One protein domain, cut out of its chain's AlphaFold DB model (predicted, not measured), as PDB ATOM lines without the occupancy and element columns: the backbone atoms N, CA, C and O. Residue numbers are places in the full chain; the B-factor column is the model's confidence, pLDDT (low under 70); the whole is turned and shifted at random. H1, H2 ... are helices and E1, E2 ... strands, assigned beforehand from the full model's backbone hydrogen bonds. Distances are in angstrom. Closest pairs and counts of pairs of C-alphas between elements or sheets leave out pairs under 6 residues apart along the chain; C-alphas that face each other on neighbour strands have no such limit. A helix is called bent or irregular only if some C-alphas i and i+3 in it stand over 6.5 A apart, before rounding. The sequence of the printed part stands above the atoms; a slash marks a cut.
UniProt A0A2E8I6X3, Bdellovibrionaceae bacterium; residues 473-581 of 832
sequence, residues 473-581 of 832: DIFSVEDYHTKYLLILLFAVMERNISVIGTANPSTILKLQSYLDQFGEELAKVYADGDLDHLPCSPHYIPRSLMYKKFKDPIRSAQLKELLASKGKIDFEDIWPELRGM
ATOM      1  N   ASP A 473     -19.411 -24.919  -5.969       89.81
ATOM      2  CA  ASP A 473     -18.278 -24.382  -5.193       89.81
ATOM      3  C   ASP A 473     -18.319 -22.849  -5.057       89.81
ATOM      4  O   ASP A 473     -17.888 -22.304  -4.045       89.81
ATOM      5  N   ILE A 474     -18.895 -22.147  -6.041       91.38
ATOM      6  CA  ILE A 474     -19.028 -20.685  -6.026       91.38
ATOM      7  C   ILE A 474     -19.975 -20.223  -4.912       91.38
ATOM      8  O   ILE A 474     -19.723 -19.205  -4.271       91.38
ATOM      9  N   PHE A 475     -21.044 -20.970  -4.622       88.06
ATOM     10  CA  PHE A 475     -21.975 -20.609  -3.546       88.06
ATOM     11  C   PHE A 475     -21.338 -20.716  -2.158       88.06
ATOM     12  O   PHE A 475     -21.782 -20.023  -1.241       88.06
ATOM     13  N   SER A 476     -20.271 -21.513  -2.030       86.00
ATOM     14  CA  SER A 476     -19.508 -21.712  -0.790       86.00
ATOM     15  C   SER A 476     -18.386 -20.684  -0.590       86.00
ATOM     16  O   SER A 476     -17.714 -20.719   0.431       86.00
ATOM     17  N   VAL A 477     -18.168 -19.761  -1.536       86.94
ATOM     18  CA  VAL A 477     -17.182 -18.678  -1.382       86.94
ATOM     19  C   VAL A 477     -17.616 -17.739  -0.253       86.94
ATOM     20  O   VAL A 477     -18.754 -17.280  -0.237       86.94
ATOM     21  N   GLU A 478     -16.737 -17.444   0.698       79.94
ATOM     22  CA  GLU A 478     -17.080 -16.581   1.838       79.94
ATOM     23  C   GLU A 478     -17.155 -15.104   1.436       79.94
ATOM     24  O   GLU A 478     -18.124 -14.421   1.774       79.94
ATOM     25  N   ASP A 479     -16.191 -14.625   0.641       83.75
ATOM     26  CA  ASP A 479     -16.199 -13.245   0.160       83.75
ATOM     27  C   ASP A 479     -17.362 -12.989  -0.806       83.75
ATOM     28  O   ASP A 479     -17.439 -13.508  -1.927       83.75
ATOM     29  N   TYR A 480     -18.281 -12.140  -0.359       76.06
ATOM     30  CA  TYR A 480     -19.512 -11.837  -1.069       76.06
ATOM     31  C   TYR A 480     -19.248 -11.166  -2.425       76.06
ATOM     32  O   TYR A 480     -19.934 -11.468  -3.404       76.06
ATOM     33  N   HIS A 481     -18.257 -10.272  -2.507       84.25
ATOM     34  CA  HIS A 481     -17.939  -9.575  -3.753       84.25
ATOM     35  C   HIS A 481     -17.430 -10.553  -4.819       84.25
ATOM     36  O   HIS A 481     -18.000 -10.640  -5.912       84.25
ATOM     37  N   THR A 482     -16.435 -11.366  -4.455       91.00
ATOM     38  CA  THR A 482     -15.867 -12.420  -5.301       91.00
ATOM     39  C   THR A 482     -16.938 -13.423  -5.723       91.00
ATOM     40  O   THR A 482     -17.043 -13.736  -6.908       91.00
ATOM     41  N   LYS A 483     -17.810 -13.869  -4.805       90.12
ATOM     42  CA  LYS A 483     -18.922 -14.782  -5.125       90.12
ATOM     43  C   LYS A 483     -19.789 -14.263  -6.270       90.12
ATOM     44  O   LYS A 483     -20.024 -14.988  -7.233       90.12
ATOM     45  N   TYR A 484     -20.271 -13.024  -6.183       88.50
ATOM     46  CA  TYR A 484     -21.180 -12.477  -7.196       88.50
ATOM     47  C   TYR A 484     -20.480 -12.173  -8.523       88.50
ATOM     48  O   TYR A 484     -21.093 -12.375  -9.572       88.50
ATOM     49  N   LEU A 485     -19.206 -11.766  -8.502       94.81
ATOM     50  CA  LEU A 485     -18.400 -11.644  -9.721       94.81
ATOM     51  C   LEU A 485     -18.234 -12.997 -10.422       94.81
ATOM     52  O   LEU A 485     -18.434 -13.084 -11.631       94.81
ATOM     53  N   LEU A 486     -17.959 -14.069  -9.674       94.50
ATOM     54  CA  LEU A 486     -17.855 -15.418 -10.230       94.50
ATOM     55  C   LEU A 486     -19.205 -15.935 -10.749       94.50
ATOM     56  O   LEU A 486     -19.257 -16.508 -11.835       94.50
ATOM     57  N   ILE A 487     -20.316 -15.703 -10.036       94.94
ATOM     58  CA  ILE A 487     -21.662 -16.032 -10.544       94.94
ATOM     59  C   ILE A 487     -21.905 -15.321 -11.879       94.94
ATOM     60  O   ILE A 487     -22.354 -15.953 -12.838       94.94
ATOM     61  N   LEU A 488     -21.585 -14.026 -11.956       96.25
ATOM     62  CA  LEU A 488     -21.783 -13.228 -13.160       96.25
ATOM     63  C   LEU A 488     -20.863 -13.671 -14.309       96.25
ATOM     64  O   LEU A 488     -21.330 -13.774 -15.441       96.25
ATOM     65  N   LEU A 489     -19.603 -14.015 -14.026       95.88
ATOM     66  CA  LEU A 489     -18.662 -14.596 -14.989       95.88
ATOM     67  C   LEU A 489     -19.235 -15.873 -15.622       95.88
ATOM     68  O   LEU A 489     -19.206 -16.059 -16.833       95.88
ATOM     69  N   PHE A 490     -19.829 -16.760 -14.829       95.06
ATOM     70  CA  PHE A 490     -20.465 -17.957 -15.378       95.06
ATOM     71  C   PHE A 490     -21.745 -17.648 -16.158       95.06
ATOM     72  O   PHE A 490     -21.964 -18.200 -17.240       95.06
ATOM     73  N   ALA A 491     -22.580 -16.757 -15.624       96.44
ATOM     74  CA  ALA A 491     -23.843 -16.373 -16.234       96.44
ATOM     75  C   ALA A 491     -23.644 -15.715 -17.609       96.44
ATOM     76  O   ALA A 491     -24.289 -16.102 -18.581       96.44
ATOM     77  N   VAL A 492     -22.735 -14.742 -17.708       95.94
ATOM     78  CA  VAL A 492     -22.488 -13.978 -18.939       95.94
ATOM     79  C   VAL A 492     -21.754 -14.819 -19.980       95.94
ATOM     80  O   VAL A 492     -21.975 -14.633 -21.173       95.94
ATOM     81  N   MET A 493     -20.924 -15.785 -19.580       92.00
ATOM     82  CA  MET A 493     -20.289 -16.704 -20.528       92.00
ATOM     83  C   MET A 493     -21.339 -17.557 -21.269       92.00
ATOM     84  O   MET A 493     -21.265 -17.714 -22.494       92.00
ATOM     85  N   GLU A 494     -22.364 -18.045 -20.562       90.50
ATOM     86  CA  GLU A 494     -23.446 -18.860 -21.130       90.50
ATOM     87  C   GLU A 494     -24.367 -18.040 -22.053       90.50
ATOM     88  O   GLU A 494     -24.816 -16.942 -21.726       90.50
ATOM     89  N   ARG A 495     -24.631 -18.558 -23.260       88.31
ATOM     90  CA  ARG A 495     -25.404 -17.867 -24.316       88.31
ATOM     91  C   ARG A 495     -26.885 -18.213 -24.279       88.31
ATOM     92  O   ARG A 495     -27.698 -17.440 -24.770       88.31
ATOM     93  N   ASN A 496     -27.228 -19.375 -23.729       88.38
ATOM     94  CA  ASN A 496     -28.563 -19.950 -23.833       88.38
ATOM     95  C   ASN A 496     -29.230 -20.088 -22.458       88.38
ATOM     96  O   ASN A 496     -29.601 -21.191 -22.063       88.38
ATOM     97  N   ILE A 497     -29.348 -18.995 -21.700       94.75
ATOM     98  CA  ILE A 497     -30.105 -18.976 -20.438       94.75
ATOM     99  C   ILE A 497     -31.569 -18.669 -20.752       94.75
ATOM    100  O   ILE A 497     -31.868 -17.638 -21.347       94.75
ATOM    101  N   SER A 498     -32.476 -19.562 -20.349       95.25
ATOM    102  CA  SER A 498     -33.922 -19.396 -20.554       95.25
ATOM    103  C   SER A 498     -34.669 -18.976 -19.294       95.25
ATOM    104  O   SER A 498     -35.772 -18.434 -19.384       95.25
ATOM    105  N   VAL A 499     -34.090 -19.196 -18.112       95.81
ATOM    106  CA  VAL A 499     -34.724 -18.827 -16.844       95.81
ATOM    107  C   VAL A 499     -33.687 -18.476 -15.775       95.81
ATOM    108  O   VAL A 499     -32.627 -19.104 -15.686       95.81
ATOM    109  N   ILE A 500     -34.015 -17.490 -14.943       95.81
ATOM    110  CA  ILE A 500     -33.262 -17.136 -13.732       95.81
ATOM    111  C   ILE A 500     -34.056 -17.639 -12.525       95.81
ATOM    112  O   ILE A 500     -35.255 -17.402 -12.447       95.81
ATOM    113  N   GLY A 501     -33.421 -18.350 -11.596       92.38
ATOM    114  CA  GLY A 501     -34.068 -18.908 -10.409       92.38
ATOM    115  C   GLY A 501     -33.348 -18.506  -9.127       92.38
ATOM    116  O   GLY A 501     -32.175 -18.819  -8.950       92.38
ATOM    117  N   THR A 502     -34.041 -17.839  -8.214       87.88
ATOM    118  CA  THR A 502     -33.520 -17.453  -6.894       87.88
ATOM    119  C   THR A 502     -34.686 -17.233  -5.940       87.88
ATOM    120  O   THR A 502     -35.783 -16.935  -6.391       87.88
ATOM    121  N   ALA A 503     -34.486 -17.367  -4.630       81.62
ATOM    122  CA  ALA A 503     -35.564 -17.127  -3.672       81.62
ATOM    123  C   ALA A 503     -36.015 -15.655  -3.679       81.62
ATOM    124  O   ALA A 503     -37.207 -15.369  -3.755       81.62
ATOM    125  N   ASN A 504     -35.061 -14.715  -3.637       77.81
ATOM    126  CA  ASN A 504     -35.341 -13.285  -3.509       77.81
ATOM    127  C   ASN A 504     -34.921 -12.509  -4.777       77.81
ATOM    128  O   ASN A 504     -33.746 -12.576  -5.170       77.81
ATOM    129  N   PRO A 505     -35.820 -11.697  -5.369       75.62
ATOM    130  CA  PRO A 505     -35.562 -10.981  -6.625       75.62
ATOM    131  C   PRO A 505     -34.461  -9.913  -6.519       75.62
ATOM    132  O   PRO A 505     -33.852  -9.559  -7.529       75.62
ATOM    133  N   SER A 506     -34.128  -9.433  -5.315       74.31
ATOM    134  CA  SER A 506     -32.995  -8.514  -5.101       74.31
ATOM    135  C   SER A 506     -31.643  -9.123  -5.502       74.31
ATOM    136  O   SER A 506     -30.703  -8.395  -5.826       74.31
ATOM    137  N   THR A 507     -31.542 -10.455  -5.552       79.69
ATOM    138  CA  THR A 507     -30.368 -11.166  -6.078       79.69
ATOM    139  C   THR A 507     -30.171 -10.884  -7.567       79.69
ATOM    140  O   THR A 507     -29.044 -10.671  -8.009       79.69
ATOM    141  N   ILE A 508     -31.265 -10.841  -8.331       87.12
ATOM    142  CA  ILE A 508     -31.243 -10.582  -9.776       87.12
ATOM    143  C   ILE A 508     -30.827  -9.129 -10.031       87.12
ATOM    144  O   ILE A 508     -29.952  -8.876 -10.855       87.12
ATOM    145  N   LEU A 509     -31.372  -8.183  -9.255       77.25
ATOM    146  CA  LEU A 509     -30.950  -6.777  -9.303       77.25
ATOM    147  C   LEU A 509     -29.466  -6.603  -8.971       77.25
ATOM    148  O   LEU A 509     -28.794  -5.798  -9.605       77.25
ATOM    149  N   LYS A 510     -28.938  -7.370  -8.009       81.06
ATOM    150  CA  LYS A 510     -27.514  -7.318  -7.654       81.06
ATOM    151  C   LYS A 510     -26.619  -7.809  -8.792       81.06
ATOM    152  O   LYS A 510     -25.580  -7.209  -9.043       81.06
ATOM    153  N   LEU A 511     -27.017  -8.871  -9.493       89.81
ATOM    154  CA  LEU A 511     -26.299  -9.311 -10.691       89.81
ATOM    155  C   LEU A 511     -26.369  -8.271 -11.804       89.81
ATOM    156  O   LEU A 511     -25.358  -8.018 -12.448       89.81
ATOM    157  N   GLN A 512     -27.525  -7.634 -11.986       89.31
ATOM    158  CA  GLN A 512     -27.676  -6.566 -12.964       89.31
ATOM    159  C   GLN A 512     -26.785  -5.367 -12.617       89.31
ATOM    160  O   GLN A 512     -26.111  -4.837 -13.491       89.31
ATOM    161  N   SER A 513     -26.705  -4.973 -11.341       85.56
ATOM    162  CA  SER A 513     -25.813  -3.888 -10.922       85.56
ATOM    163  C   SER A 513     -24.338  -4.254 -11.096       85.56
ATOM    164  O   SER A 513     -23.532  -3.394 -11.425       85.56
ATOM    165  N   TYR A 514     -23.967  -5.522 -10.882       91.25
ATOM    166  CA  TYR A 514     -22.602  -5.994 -11.137       91.25
ATOM    167  C   TYR A 514     -22.292  -6.026 -12.634       91.25
ATOM    168  O   TYR A 514     -21.171  -5.721 -13.015       91.25
ATOM    169  N   LEU A 515     -23.266  -6.350 -13.486       94.50
ATOM    170  CA  LEU A 515     -23.100  -6.275 -14.935       94.50
ATOM    171  C   LEU A 515     -22.932  -4.829 -15.407       94.50
ATOM    172  O   LEU A 515     -22.056  -4.561 -16.222       94.50
ATOM    173  N   ASP A 516     -23.724  -3.910 -14.852       89.81
ATOM    174  CA  ASP A 516     -23.605  -2.478 -15.130       89.81
ATOM    175  C   ASP A 516     -22.224  -1.936 -14.706       89.81
ATOM    176  O   ASP A 516     -21.677  -1.072 -15.382       89.81
ATOM    177  N   GLN A 517     -21.667  -2.430 -13.593       92.62
ATOM    178  CA  GLN A 517     -20.402  -1.941 -13.034       92.62
ATOM    179  C   GLN A 517     -19.160  -2.612 -13.634       92.62
ATOM    180  O   GLN A 517     -18.149  -1.943 -13.801       92.62
ATOM    181  N   PHE A 518     -19.222  -3.916 -13.921       95.69
ATOM    182  CA  PHE A 518     -18.054  -4.745 -14.253       95.69
ATOM    183  C   PHE A 518     -18.130  -5.384 -15.650       95.69
ATOM    184  O   PHE A 518     -17.440  -6.365 -15.945       95.69
ATOM    185  N   GLY A 519     -19.014  -4.885 -16.518       95.06
ATOM    186  CA  GLY A 519     -19.192  -5.403 -17.877       95.06
ATOM    187  C   GLY A 519     -17.928  -5.288 -18.737       95.06
ATOM    188  O   GLY A 519     -17.640  -6.193 -19.527       95.06
ATOM    189  N   GLU A 520     -17.148  -4.219 -18.562       95.69
ATOM    190  CA  GLU A 520     -15.881  -4.013 -19.273       95.69
ATOM    191  C   GLU A 520     -14.793  -4.985 -18.809       95.69
ATOM    192  O   GLU A 520     -14.098  -5.578 -19.635       95.69
ATOM    193  N   GLU A 521     -14.663  -5.190 -17.499       96.75
ATOM    194  CA  GLU A 521     -13.745  -6.144 -16.879       96.75
ATOM    195  C   GLU A 521     -14.060  -7.561 -17.347       96.75
ATOM    196  O   GLU A 521     -13.171  -8.264 -17.823       96.75
ATOM    197  N   LEU A 522     -15.337  -7.956 -17.334       96.44
ATOM    198  CA  LEU A 522     -15.775  -9.236 -17.892       96.44
ATOM    199  C   LEU A 522     -15.378  -9.372 -19.366       96.44
ATOM    200  O   LEU A 522     -14.877 -10.418 -19.780       96.44
ATOM    201  N   ALA A 523     -15.548  -8.320 -20.171       96.00
ATOM    202  CA  ALA A 523     -15.127  -8.342 -21.567       96.00
ATOM    203  C   ALA A 523     -13.604  -8.516 -21.724       96.00
ATOM    204  O   ALA A 523     -13.181  -9.163 -22.685       96.00
ATOM    205  N   LYS A 524     -12.786  -7.981 -20.807       96.69
ATOM    206  CA  LYS A 524     -11.327  -8.197 -20.775       96.69
ATOM    207  C   LYS A 524     -10.992  -9.645 -20.413       96.69
ATOM    208  O   LYS A 524     -10.316 -10.290 -21.209       96.69
ATOM    209  N   VAL A 525     -11.591 -10.200 -19.351       95.81
ATOM    210  CA  VAL A 525     -11.444 -11.623 -18.973       95.81
ATOM    211  C   VAL A 525     -11.767 -12.542 -20.148       95.81
ATOM    212  O   VAL A 525     -11.030 -13.475 -20.447       95.81
ATOM    213  N   TYR A 526     -12.863 -12.297 -20.870       95.44
ATOM    214  CA  TYR A 526     -13.205 -13.130 -22.024       95.44
ATOM    215  C   TYR A 526     -12.245 -12.935 -23.213       95.44
ATOM    216  O   TYR A 526     -12.185 -13.797 -24.087       95.44
ATOM    217  N   ALA A 527     -11.486 -11.840 -23.294       93.62
ATOM    218  CA  ALA A 527     -10.565 -11.599 -24.404       93.62
ATOM    219  C   ALA A 527      -9.314 -12.488 -24.326       93.62
ATOM    220  O   ALA A 527      -8.925 -13.098 -25.328       93.62
ATOM    221  N   ASP A 528      -8.696 -12.582 -23.151       92.56
ATOM    222  CA  ASP A 528      -7.427 -13.286 -22.929       92.56
ATOM    223  C   ASP A 528      -7.549 -14.503 -21.995       92.56
ATOM    224  O   ASP A 528      -6.767 -15.445 -22.131       92.56
ATOM    225  N   GLY A 529      -8.602 -14.564 -21.182       90.31
ATOM    226  CA  GLY A 529      -8.868 -15.615 -20.204       90.31
ATOM    227  C   GLY A 529      -8.325 -15.319 -18.810       90.31
ATOM    228  O   GLY A 529      -8.396 -16.218 -17.973       90.31
ATOM    229  N   ASP A 530      -7.781 -14.124 -18.576       90.62
ATOM    230  CA  ASP A 530      -7.145 -13.749 -17.319       90.62
ATOM    231  C   ASP A 530      -8.180 -13.258 -16.296       90.62
ATOM    232  O   ASP A 530      -8.973 -12.357 -16.573       90.62
ATOM    233  N   LEU A 531      -8.203 -13.883 -15.116       90.00
ATOM    234  CA  LEU A 531      -9.129 -13.526 -14.039       90.00
ATOM    235  C   LEU A 531      -8.683 -12.277 -13.274       90.00
ATOM    236  O   LEU A 531      -9.526 -11.680 -12.607       90.00
ATOM    237  N   ASP A 532      -7.425 -11.851 -13.413       89.56
ATOM    238  CA  ASP A 532      -6.879 -10.672 -12.726       89.56
ATOM    239  C   ASP A 532      -7.543  -9.361 -13.185       89.56
ATOM    240  O   ASP A 532      -7.486  -8.346 -12.493       89.56
ATOM    241  N   HIS A 533      -8.244  -9.382 -14.325       92.25
ATOM    242  CA  HIS A 533      -9.089  -8.267 -14.762       92.25
ATOM    243  C   HIS A 533     -10.316  -8.054 -13.867       92.25
ATOM    244  O   HIS A 533     -10.888  -6.964 -13.889       92.25
ATOM    245  N   LEU A 534     -10.761  -9.067 -13.113       90.75
ATOM    246  CA  LEU A 534     -11.861  -8.911 -12.162       90.75
ATOM    247  C   LEU A 534     -11.336  -8.339 -10.843       90.75
ATOM    248  O   LEU A 534     -10.353  -8.854 -10.312       90.75
ATOM    249  N   PRO A 535     -12.037  -7.370 -10.231       91.00
ATOM    250  CA  PRO A 535     -11.658  -6.807  -8.938       91.00
ATOM    251  C   PRO A 535     -12.037  -7.751  -7.782       91.00
ATOM    252  O   PRO A 535     -12.723  -7.374  -6.840       91.00
ATOM    253  N   CYS A 536     -11.614  -9.010  -7.859       86.19
ATOM    254  CA  CYS A 536     -11.857 -10.033  -6.853       86.19
ATOM    255  C   CYS A 536     -10.545 -10.486  -6.216       86.19
ATOM    256  O   CYS A 536      -9.483 -10.412  -6.828       86.19
ATOM    257  N   SER A 537     -10.608 -10.953  -4.970       82.94
ATOM    258  CA  SER A 537      -9.411 -11.435  -4.285       82.94
ATOM    259  C   SER A 537      -9.110 -12.873  -4.730       82.94
ATOM    260  O   SER A 537      -9.938 -13.761  -4.493       82.94
ATOM    261  N   PRO A 538      -7.928 -13.148  -5.326       82.75
ATOM    262  CA  PRO A 538      -7.581 -14.481  -5.827       82.75
ATOM    263  C   PRO A 538      -7.634 -15.574  -4.755       82.75
ATOM    264  O   PRO A 538      -7.861 -16.742  -5.067       82.75
ATOM    265  N   HIS A 539      -7.466 -15.196  -3.482       86.56
ATOM    266  CA  HIS A 539      -7.535 -16.101  -2.336       86.56
ATOM    267  C   HIS A 539      -8.896 -16.804  -2.204       86.56
ATOM    268  O   HIS A 539      -8.950 -17.958  -1.786       86.56
ATOM    269  N   TYR A 540      -9.981 -16.130  -2.592       86.12
ATOM    270  CA  TYR A 540     -11.347 -16.644  -2.474       86.12
ATOM    271  C   TYR A 540     -11.833 -17.375  -3.731       86.12
ATOM    272  O   TYR A 540     -12.955 -17.883  -3.745       86.12
ATOM    273  N   ILE A 541     -11.019 -17.455  -4.789       87.31
ATOM    274  CA  ILE A 541     -11.374 -18.187  -6.007       87.31
ATOM    275  C   ILE A 541     -11.197 -19.694  -5.750       87.31
ATOM    276  O   ILE A 541     -10.082 -20.139  -5.455       87.31
ATOM    277  N   PRO A 542     -12.255 -20.518  -5.898       87.06
ATOM    278  CA  PRO A 542     -12.135 -21.962  -5.741       87.06
ATOM    279  C   PRO A 542     -11.042 -22.551  -6.641       87.06
ATOM    280  O   PRO A 542     -10.989 -22.272  -7.840       87.06
ATOM    281  N   ARG A 543     -10.200 -23.441  -6.093       84.06
ATOM    282  CA  ARG A 543      -9.119 -24.109  -6.853       84.06
ATOM    283  C   ARG A 543      -9.626 -24.839  -8.098       84.06
ATOM    284  O   ARG A 543      -8.917 -24.908  -9.098       84.06
ATOM    285  N   SER A 544     -10.860 -25.348  -8.056       80.06
ATOM    286  CA  SER A 544     -11.534 -25.989  -9.193       80.06
ATOM    287  C   SER A 544     -11.697 -25.061 -10.406       80.06
ATOM    288  O   SER A 544     -11.867 -25.541 -11.528       80.06
ATOM    289  N   LEU A 545     -11.610 -23.741 -10.209       81.50
ATOM    290  CA  LEU A 545     -11.752 -22.726 -11.252       81.50
ATOM    291  C   LEU A 545     -10.420 -22.183 -11.779       81.50
ATOM    292  O   LEU A 545     -10.409 -21.676 -12.897       81.50
ATOM    293  N   MET A 546      -9.307 -22.339 -11.051       73.69
ATOM    294  CA  MET A 546      -8.006 -21.763 -11.440       73.69
ATOM    295  C   MET A 546      -7.482 -22.277 -12.790       73.69
ATOM    296  O   MET A 546      -6.780 -21.567 -13.498       73.69
ATOM    297  N   TYR A 547      -7.848 -23.500 -13.177       69.38
ATOM    298  CA  TYR A 547      -7.420 -24.112 -14.442       69.38
ATOM    299  C   TYR A 547      -8.478 -24.022 -15.548       69.38
ATOM    300  O   TYR A 547      -8.311 -24.590 -16.634       69.38
ATOM    301  N   LYS A 548      -9.605 -23.356 -15.282       76.38
ATOM    302  CA  LYS A 548     -10.707 -23.265 -16.233       76.38
ATOM    303  C   LYS A 548     -10.428 -22.165 -17.251       76.38
ATOM    304  O   LYS A 548     -10.075 -21.047 -16.907       76.38
ATOM    305  N   LYS A 549     -10.622 -22.477 -18.533       80.38
ATOM    306  CA  LYS A 549     -10.459 -21.495 -19.611       80.38
ATOM    307  C   LYS A 549     -11.700 -20.612 -19.710       80.38
ATOM    308  O   LYS A 549     -12.747 -21.094 -20.142       80.38
ATOM    309  N   PHE A 550     -11.551 -19.334 -19.373       88.25
ATOM    310  CA  PHE A 550     -12.590 -18.315 -19.551       88.25
ATOM    311  C   PHE A 550     -12.448 -17.522 -20.856       88.25
ATOM    312  O   PHE A 550     -13.364 -16.801 -21.221       88.25
ATOM    313  N   LYS A 551     -11.361 -17.704 -21.619       91.00
ATOM    314  CA  LYS A 551     -11.171 -17.039 -22.917       91.00
ATOM    315  C   LYS A 551     -12.306 -17.365 -23.902       91.00
ATOM    316  O   LYS A 551     -12.424 -18.491 -24.395       91.00
ATOM    317  N   ASP A 552     -13.090 -16.351 -24.234       86.94
ATOM    318  CA  ASP A 552     -14.187 -16.350 -25.196       86.94
ATOM    319  C   ASP A 552     -14.203 -15.021 -25.992       86.94
ATOM    320  O   ASP A 552     -14.978 -14.106 -25.692       86.94
ATOM    321  N   PRO A 553     -13.369 -14.894 -27.045       86.38
ATOM    322  CA  PRO A 553     -13.227 -13.643 -27.796       86.38
ATOM    323  C   PRO A 553     -14.533 -13.162 -28.436       86.38
ATOM    324  O   PRO A 553     -14.727 -11.967 -28.640       86.38
ATOM    325  N   ILE A 554     -15.452 -14.089 -28.719       85.44
ATOM    326  CA  ILE A 554     -16.776 -13.792 -29.267       85.44
ATOM    327  C   ILE A 554     -17.619 -13.080 -28.215       85.44
ATOM    328  O   ILE A 554     -18.227 -12.054 -28.508       85.44
ATOM    329  N   ARG A 555     -17.665 -13.617 -26.987       89.81
ATOM    330  CA  ARG A 555     -18.403 -12.972 -25.898       89.81
ATOM    331  C   ARG A 555     -17.784 -11.622 -25.551       89.81
ATOM    332  O   ARG A 555     -18.521 -10.665 -25.353       89.81
ATOM    333  N   SER A 556     -16.452 -11.535 -25.542       94.56
ATOM    334  CA  SER A 556     -15.734 -10.268 -25.364       94.56
ATOM    335  C   SER A 556     -16.170  -9.217 -26.391       94.56
ATOM    336  O   SER A 556     -16.545  -8.109 -26.008       94.56
ATOM    337  N   ALA A 557     -16.176  -9.569 -27.683       91.12
ATOM    338  CA  ALA A 557     -16.599  -8.668 -28.754       91.12
ATOM    339  C   ALA A 557     -18.066  -8.237 -28.601       91.12
ATOM    340  O   ALA A 557     -18.352  -7.046 -28.682       91.12
ATOM    341  N   GLN A 558     -18.967  -9.179 -28.297       92.12
ATOM    342  CA  GLN A 558     -20.387  -8.890 -28.072       92.12
ATOM    343  C   GLN A 558     -20.596  -7.894 -26.921       92.12
ATOM    344  O   GLN A 558     -21.357  -6.943 -27.065       92.12
ATOM    345  N   LEU A 559     -19.925  -8.089 -25.779       94.25
ATOM    346  CA  LEU A 559     -20.050  -7.174 -24.641       94.25
ATOM    347  C   LEU A 559     -19.526  -5.777 -24.984       94.25
ATOM    348  O   LEU A 559     -20.188  -4.795 -24.670       94.25
ATOM    349  N   LYS A 560     -18.379  -5.683 -25.670       94.12
ATOM    350  CA  LYS A 560     -17.816  -4.397 -26.113       94.12
ATOM    351  C   LYS A 560     -18.756  -3.658 -27.063       94.12
ATOM    352  O   LYS A 560     -18.937  -2.457 -26.913       94.12
ATOM    353  N   GLU A 561     -19.368  -4.366 -28.009       93.19
ATOM    354  CA  GLU A 561     -20.340  -3.789 -28.941       93.19
ATOM    355  C   GLU A 561     -21.602  -3.294 -28.220       93.19
ATOM    356  O   GLU A 561     -22.060  -2.176 -28.464       93.19
ATOM    357  N   LEU A 562     -22.148  -4.086 -27.292       92.88
ATOM    358  CA  LEU A 562     -23.320  -3.693 -26.503       92.88
ATOM    359  C   LEU A 562     -23.023  -2.482 -25.606       92.88
ATOM    360  O   LEU A 562     -23.820  -1.547 -25.563       92.88
ATOM    361  N   LEU A 563     -21.862  -2.458 -24.945       93.25
ATOM    362  CA  LEU A 563     -21.429  -1.318 -24.131       93.25
ATOM    363  C   LEU A 563     -21.236  -0.060 -24.986       93.25
ATOM    364  O   LEU A 563     -21.728   1.001 -24.614       93.25
ATOM    365  N   ALA A 564     -20.599  -0.176 -26.154       91.88
ATOM    366  CA  ALA A 564     -20.386   0.955 -27.055       91.88
ATOM    367  C   ALA A 564     -21.692   1.505 -27.652       91.88
ATOM    368  O   ALA A 564     -21.819   2.711 -27.849       91.88
ATOM    369  N   SER A 565     -22.661   0.635 -27.952       90.62
ATOM    370  CA  SER A 565     -23.916   1.025 -28.610       90.62
ATOM    371  C   SER A 565     -25.001   1.510 -27.648       90.62
ATOM    372  O   SER A 565     -25.733   2.440 -27.983       90.62
ATOM    373  N   LYS A 566     -25.130   0.896 -26.465       87.81
ATOM    374  CA  LYS A 566     -26.215   1.177 -25.508       87.81
ATOM    375  C   LYS A 566     -25.755   1.852 -24.219       87.81
ATOM    376  O   LYS A 566     -26.591   2.337 -23.458       87.81
ATOM    377  N   GLY A 567     -24.459   1.834 -23.912       86.00
ATOM    378  CA  GLY A 567     -23.898   2.291 -22.636       86.00
ATOM    379  C   GLY A 567     -24.169   1.353 -21.451       86.00
ATOM    380  O   GLY A 567     -23.350   1.273 -20.542       86.00
ATOM    381  N   LYS A 568     -25.290   0.618 -21.451       85.69
ATOM    382  CA  LYS A 568     -25.636  -0.404 -20.451       85.69
ATOM    383  C   LYS A 568     -26.152  -1.673 -21.121       85.69
ATOM    384  O   LYS A 568     -26.738  -1.611 -22.197       85.69
ATOM    385  N   ILE A 569     -25.937  -2.807 -20.456       92.19
ATOM    386  CA  ILE A 569     -26.341  -4.134 -20.929       92.19
ATOM    387  C   ILE A 569     -27.480  -4.645 -20.051       92.19
ATOM    388  O   ILE A 569     -27.306  -4.769 -18.838       92.19
ATOM    389  N   ASP A 570     -28.606  -5.017 -20.651       92.56
ATOM    390  CA  ASP A 570     -29.660  -5.758 -19.954       92.56
ATOM    391  C   ASP A 570     -29.528  -7.268 -20.200       92.56
ATOM    392  O   ASP A 570     -28.921  -7.720 -21.173       92.56
ATOM    393  N   PHE A 571     -30.104  -8.092 -19.321       94.25
ATOM    394  CA  PHE A 571     -30.005  -9.551 -19.446       94.25
ATOM    395  C   PHE A 571     -30.523 -10.103 -20.785       94.25
ATOM    396  O   PHE A 571     -29.959 -11.065 -21.303       94.25
ATOM    397  N   GLU A 572     -31.555  -9.500 -21.380       92.81
ATOM    398  CA  GLU A 572     -32.086  -9.934 -22.682       92.81
ATOM    399  C   GLU A 572     -31.131  -9.663 -23.854       92.81
ATOM    400  O   GLU A 572     -31.200 -10.369 -24.860       92.81
ATOM    401  N   ASP A 573     -30.201  -8.712 -23.714       91.75
ATOM    402  CA  ASP A 573     -29.194  -8.423 -24.743       91.75
ATOM    403  C   ASP A 573     -28.169  -9.555 -24.869       91.75
ATOM    404  O   ASP A 573     -27.682  -9.871 -25.957       91.75
ATOM    405  N   ILE A 574     -27.841 -10.186 -23.739       92.81
ATOM    406  CA  ILE A 574     -26.871 -11.284 -23.667       92.81
ATOM    407  C   ILE A 574     -27.526 -12.666 -23.714       92.81
ATOM    408  O   ILE A 574     -26.851 -13.625 -24.112       92.81
ATOM    409  N   TRP A 575     -28.810 -12.765 -23.345       94.00
ATOM    410  CA  TRP A 575     -29.615 -13.989 -23.319       94.00
ATOM    411  C   TRP A 575     -30.938 -13.792 -24.079       94.00
ATOM    412  O   TRP A 575     -32.001 -13.639 -23.471       94.00
ATOM    413  N   PRO A 576     -30.920 -13.865 -25.421       87.44
ATOM    414  CA  PRO A 576     -32.115 -13.645 -26.236       87.44
ATOM    415  C   PRO A 576     -33.201 -14.705 -26.010       87.44
ATOM    416  O   PRO A 576     -34.361 -14.483 -26.351       87.44
ATOM    417  N   GLU A 577     -32.864 -15.855 -25.423       86.75
ATOM    418  CA  GLU A 577     -33.819 -16.911 -25.075       86.75
ATOM    419  C   GLU A 577     -34.352 -16.819 -23.643       86.75
ATOM    420  O   GLU A 577     -35.041 -17.742 -23.221       86.75
ATOM    421  N   LEU A 578     -34.100 -15.735 -22.903       95.06
ATOM    422  CA  LEU A 578     -34.665 -15.546 -21.568       95.06
ATOM    423  C   LEU A 578     -36.206 -15.458 -21.635       95.06
ATOM    424  O   LEU A 578     -36.772 -14.697 -22.421       95.06
ATOM    425  N   ARG A 579     -36.891 -16.274 -20.824       94.50
ATOM    426  CA  ARG A 579     -38.364 -16.420 -20.798       94.50
ATOM    427  C   ARG A 579     -38.969 -16.207 -19.425       94.50
ATOM    428  O   ARG A 579     -40.152 -15.891 -19.326       94.50
ATOM    429  N   GLY A 580     -38.191 -16.354 -18.356       93.38
ATOM    430  CA  GLY A 580     -38.740 -16.077 -17.040       93.38
ATOM    431  C   GLY A 580     -37.765 -15.964 -15.887       93.38
ATOM    432  O   GLY A 580     -36.576 -16.263 -15.991       93.38
ATOM    433  N   MET A 581     -38.328 -15.537 -14.765       92.88
ATOM    434  CA  MET A 581     -37.679 -15.457 -13.465       92.88
ATOM    435  C   MET A 581     -38.530 -16.218 -12.450       92.88
ATOM    436  O   MET A 581     -39.712 -15.916 -12.300       92.88
TER     437      MET A 581
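This is residues 473 to 581 of the 832 residues of a protein of Bdellovibrionaceae bacterium (UniProt A0A2E8I6X3). One helix, H1, runs through the middle of a compact, mostly helical domain, and the bent helix H2 wraps round it: arm H2a crosses H1, while arm H2b lies side by side with H4 near the last residues of H1. E1, with residues 580 to 581 paired beside it, and the small helix H3 lie far out from the middle. The printed part has 109 residues, with five named helices and one named strand in the order H1, E1, H2, H3, H4, H5. The radius of gyration of the C-alphas is 13.4 A, and the rounded outline spans 34 by 34 by 22 A.

Begin with H2, residues 506 to 528, which by its hydrogen bonds was assigned as one helix but is bent: C-alphas 517 and 520 are 8.0 A apart, against about 5 A in a regular helix. Its arms H2a, residues 506 to 517, and H2b, residues 520 to 528, stand about perpendicular at 71 degrees, only just. Residues 511 to 515 of H2a alone touch H1, residues 480 to 493, about perpendicular at 77 degrees; the closest C-alphas are those of Leu 488 and Leu 511, 6.5 A apart. Look next at H4, residues 553 to 566, which touches H2b at a shallow tilt of 25 degrees, opposite ways; the closest C-alphas, of Ala 523 and Ser 556, are 4.3 A apart. H5, residues 571 to 574, is close to H1 but not clearly touching, with the closest C-alphas, of Val 492 and Ile 574, 7.0 A apart. E1, residues 497 to 501, pairs with no named strand, but its residues 499 to 500 pair with residues 580 to 581, parallel. H3, residues 543 to 546, touches no helix and is apart from H1, H2b and H4, among others. In H1, H2a, H2b and H4 every O i to N i+4 pair is within hydrogen-bond range; H3 and H5 are too short for such a pair.

Find C-alpha 506 at (-32.995, -8.514, -5.101); from there H2a runs 16.3 A, and H2b covers 13.1 A. H1 begins at C-alpha 480, (-19.512, -11.837, -1.069), and runs 20.1 A. E1 is 10.8 A long, H3 5.3 A and H5 5.5 A. H4 runs 19.8 A to C-alpha 566 at (-26.215, 1.177, -25.508).

The two C-alphas farthest apart are those of Arg 543 and Ser 565, at 36.4 A. The printed part has no cut. The link from H2 to H3, residues 529 to 542, is long. The mean pLDDT of the printed part is 89.3, and residue 547 alone is under 70.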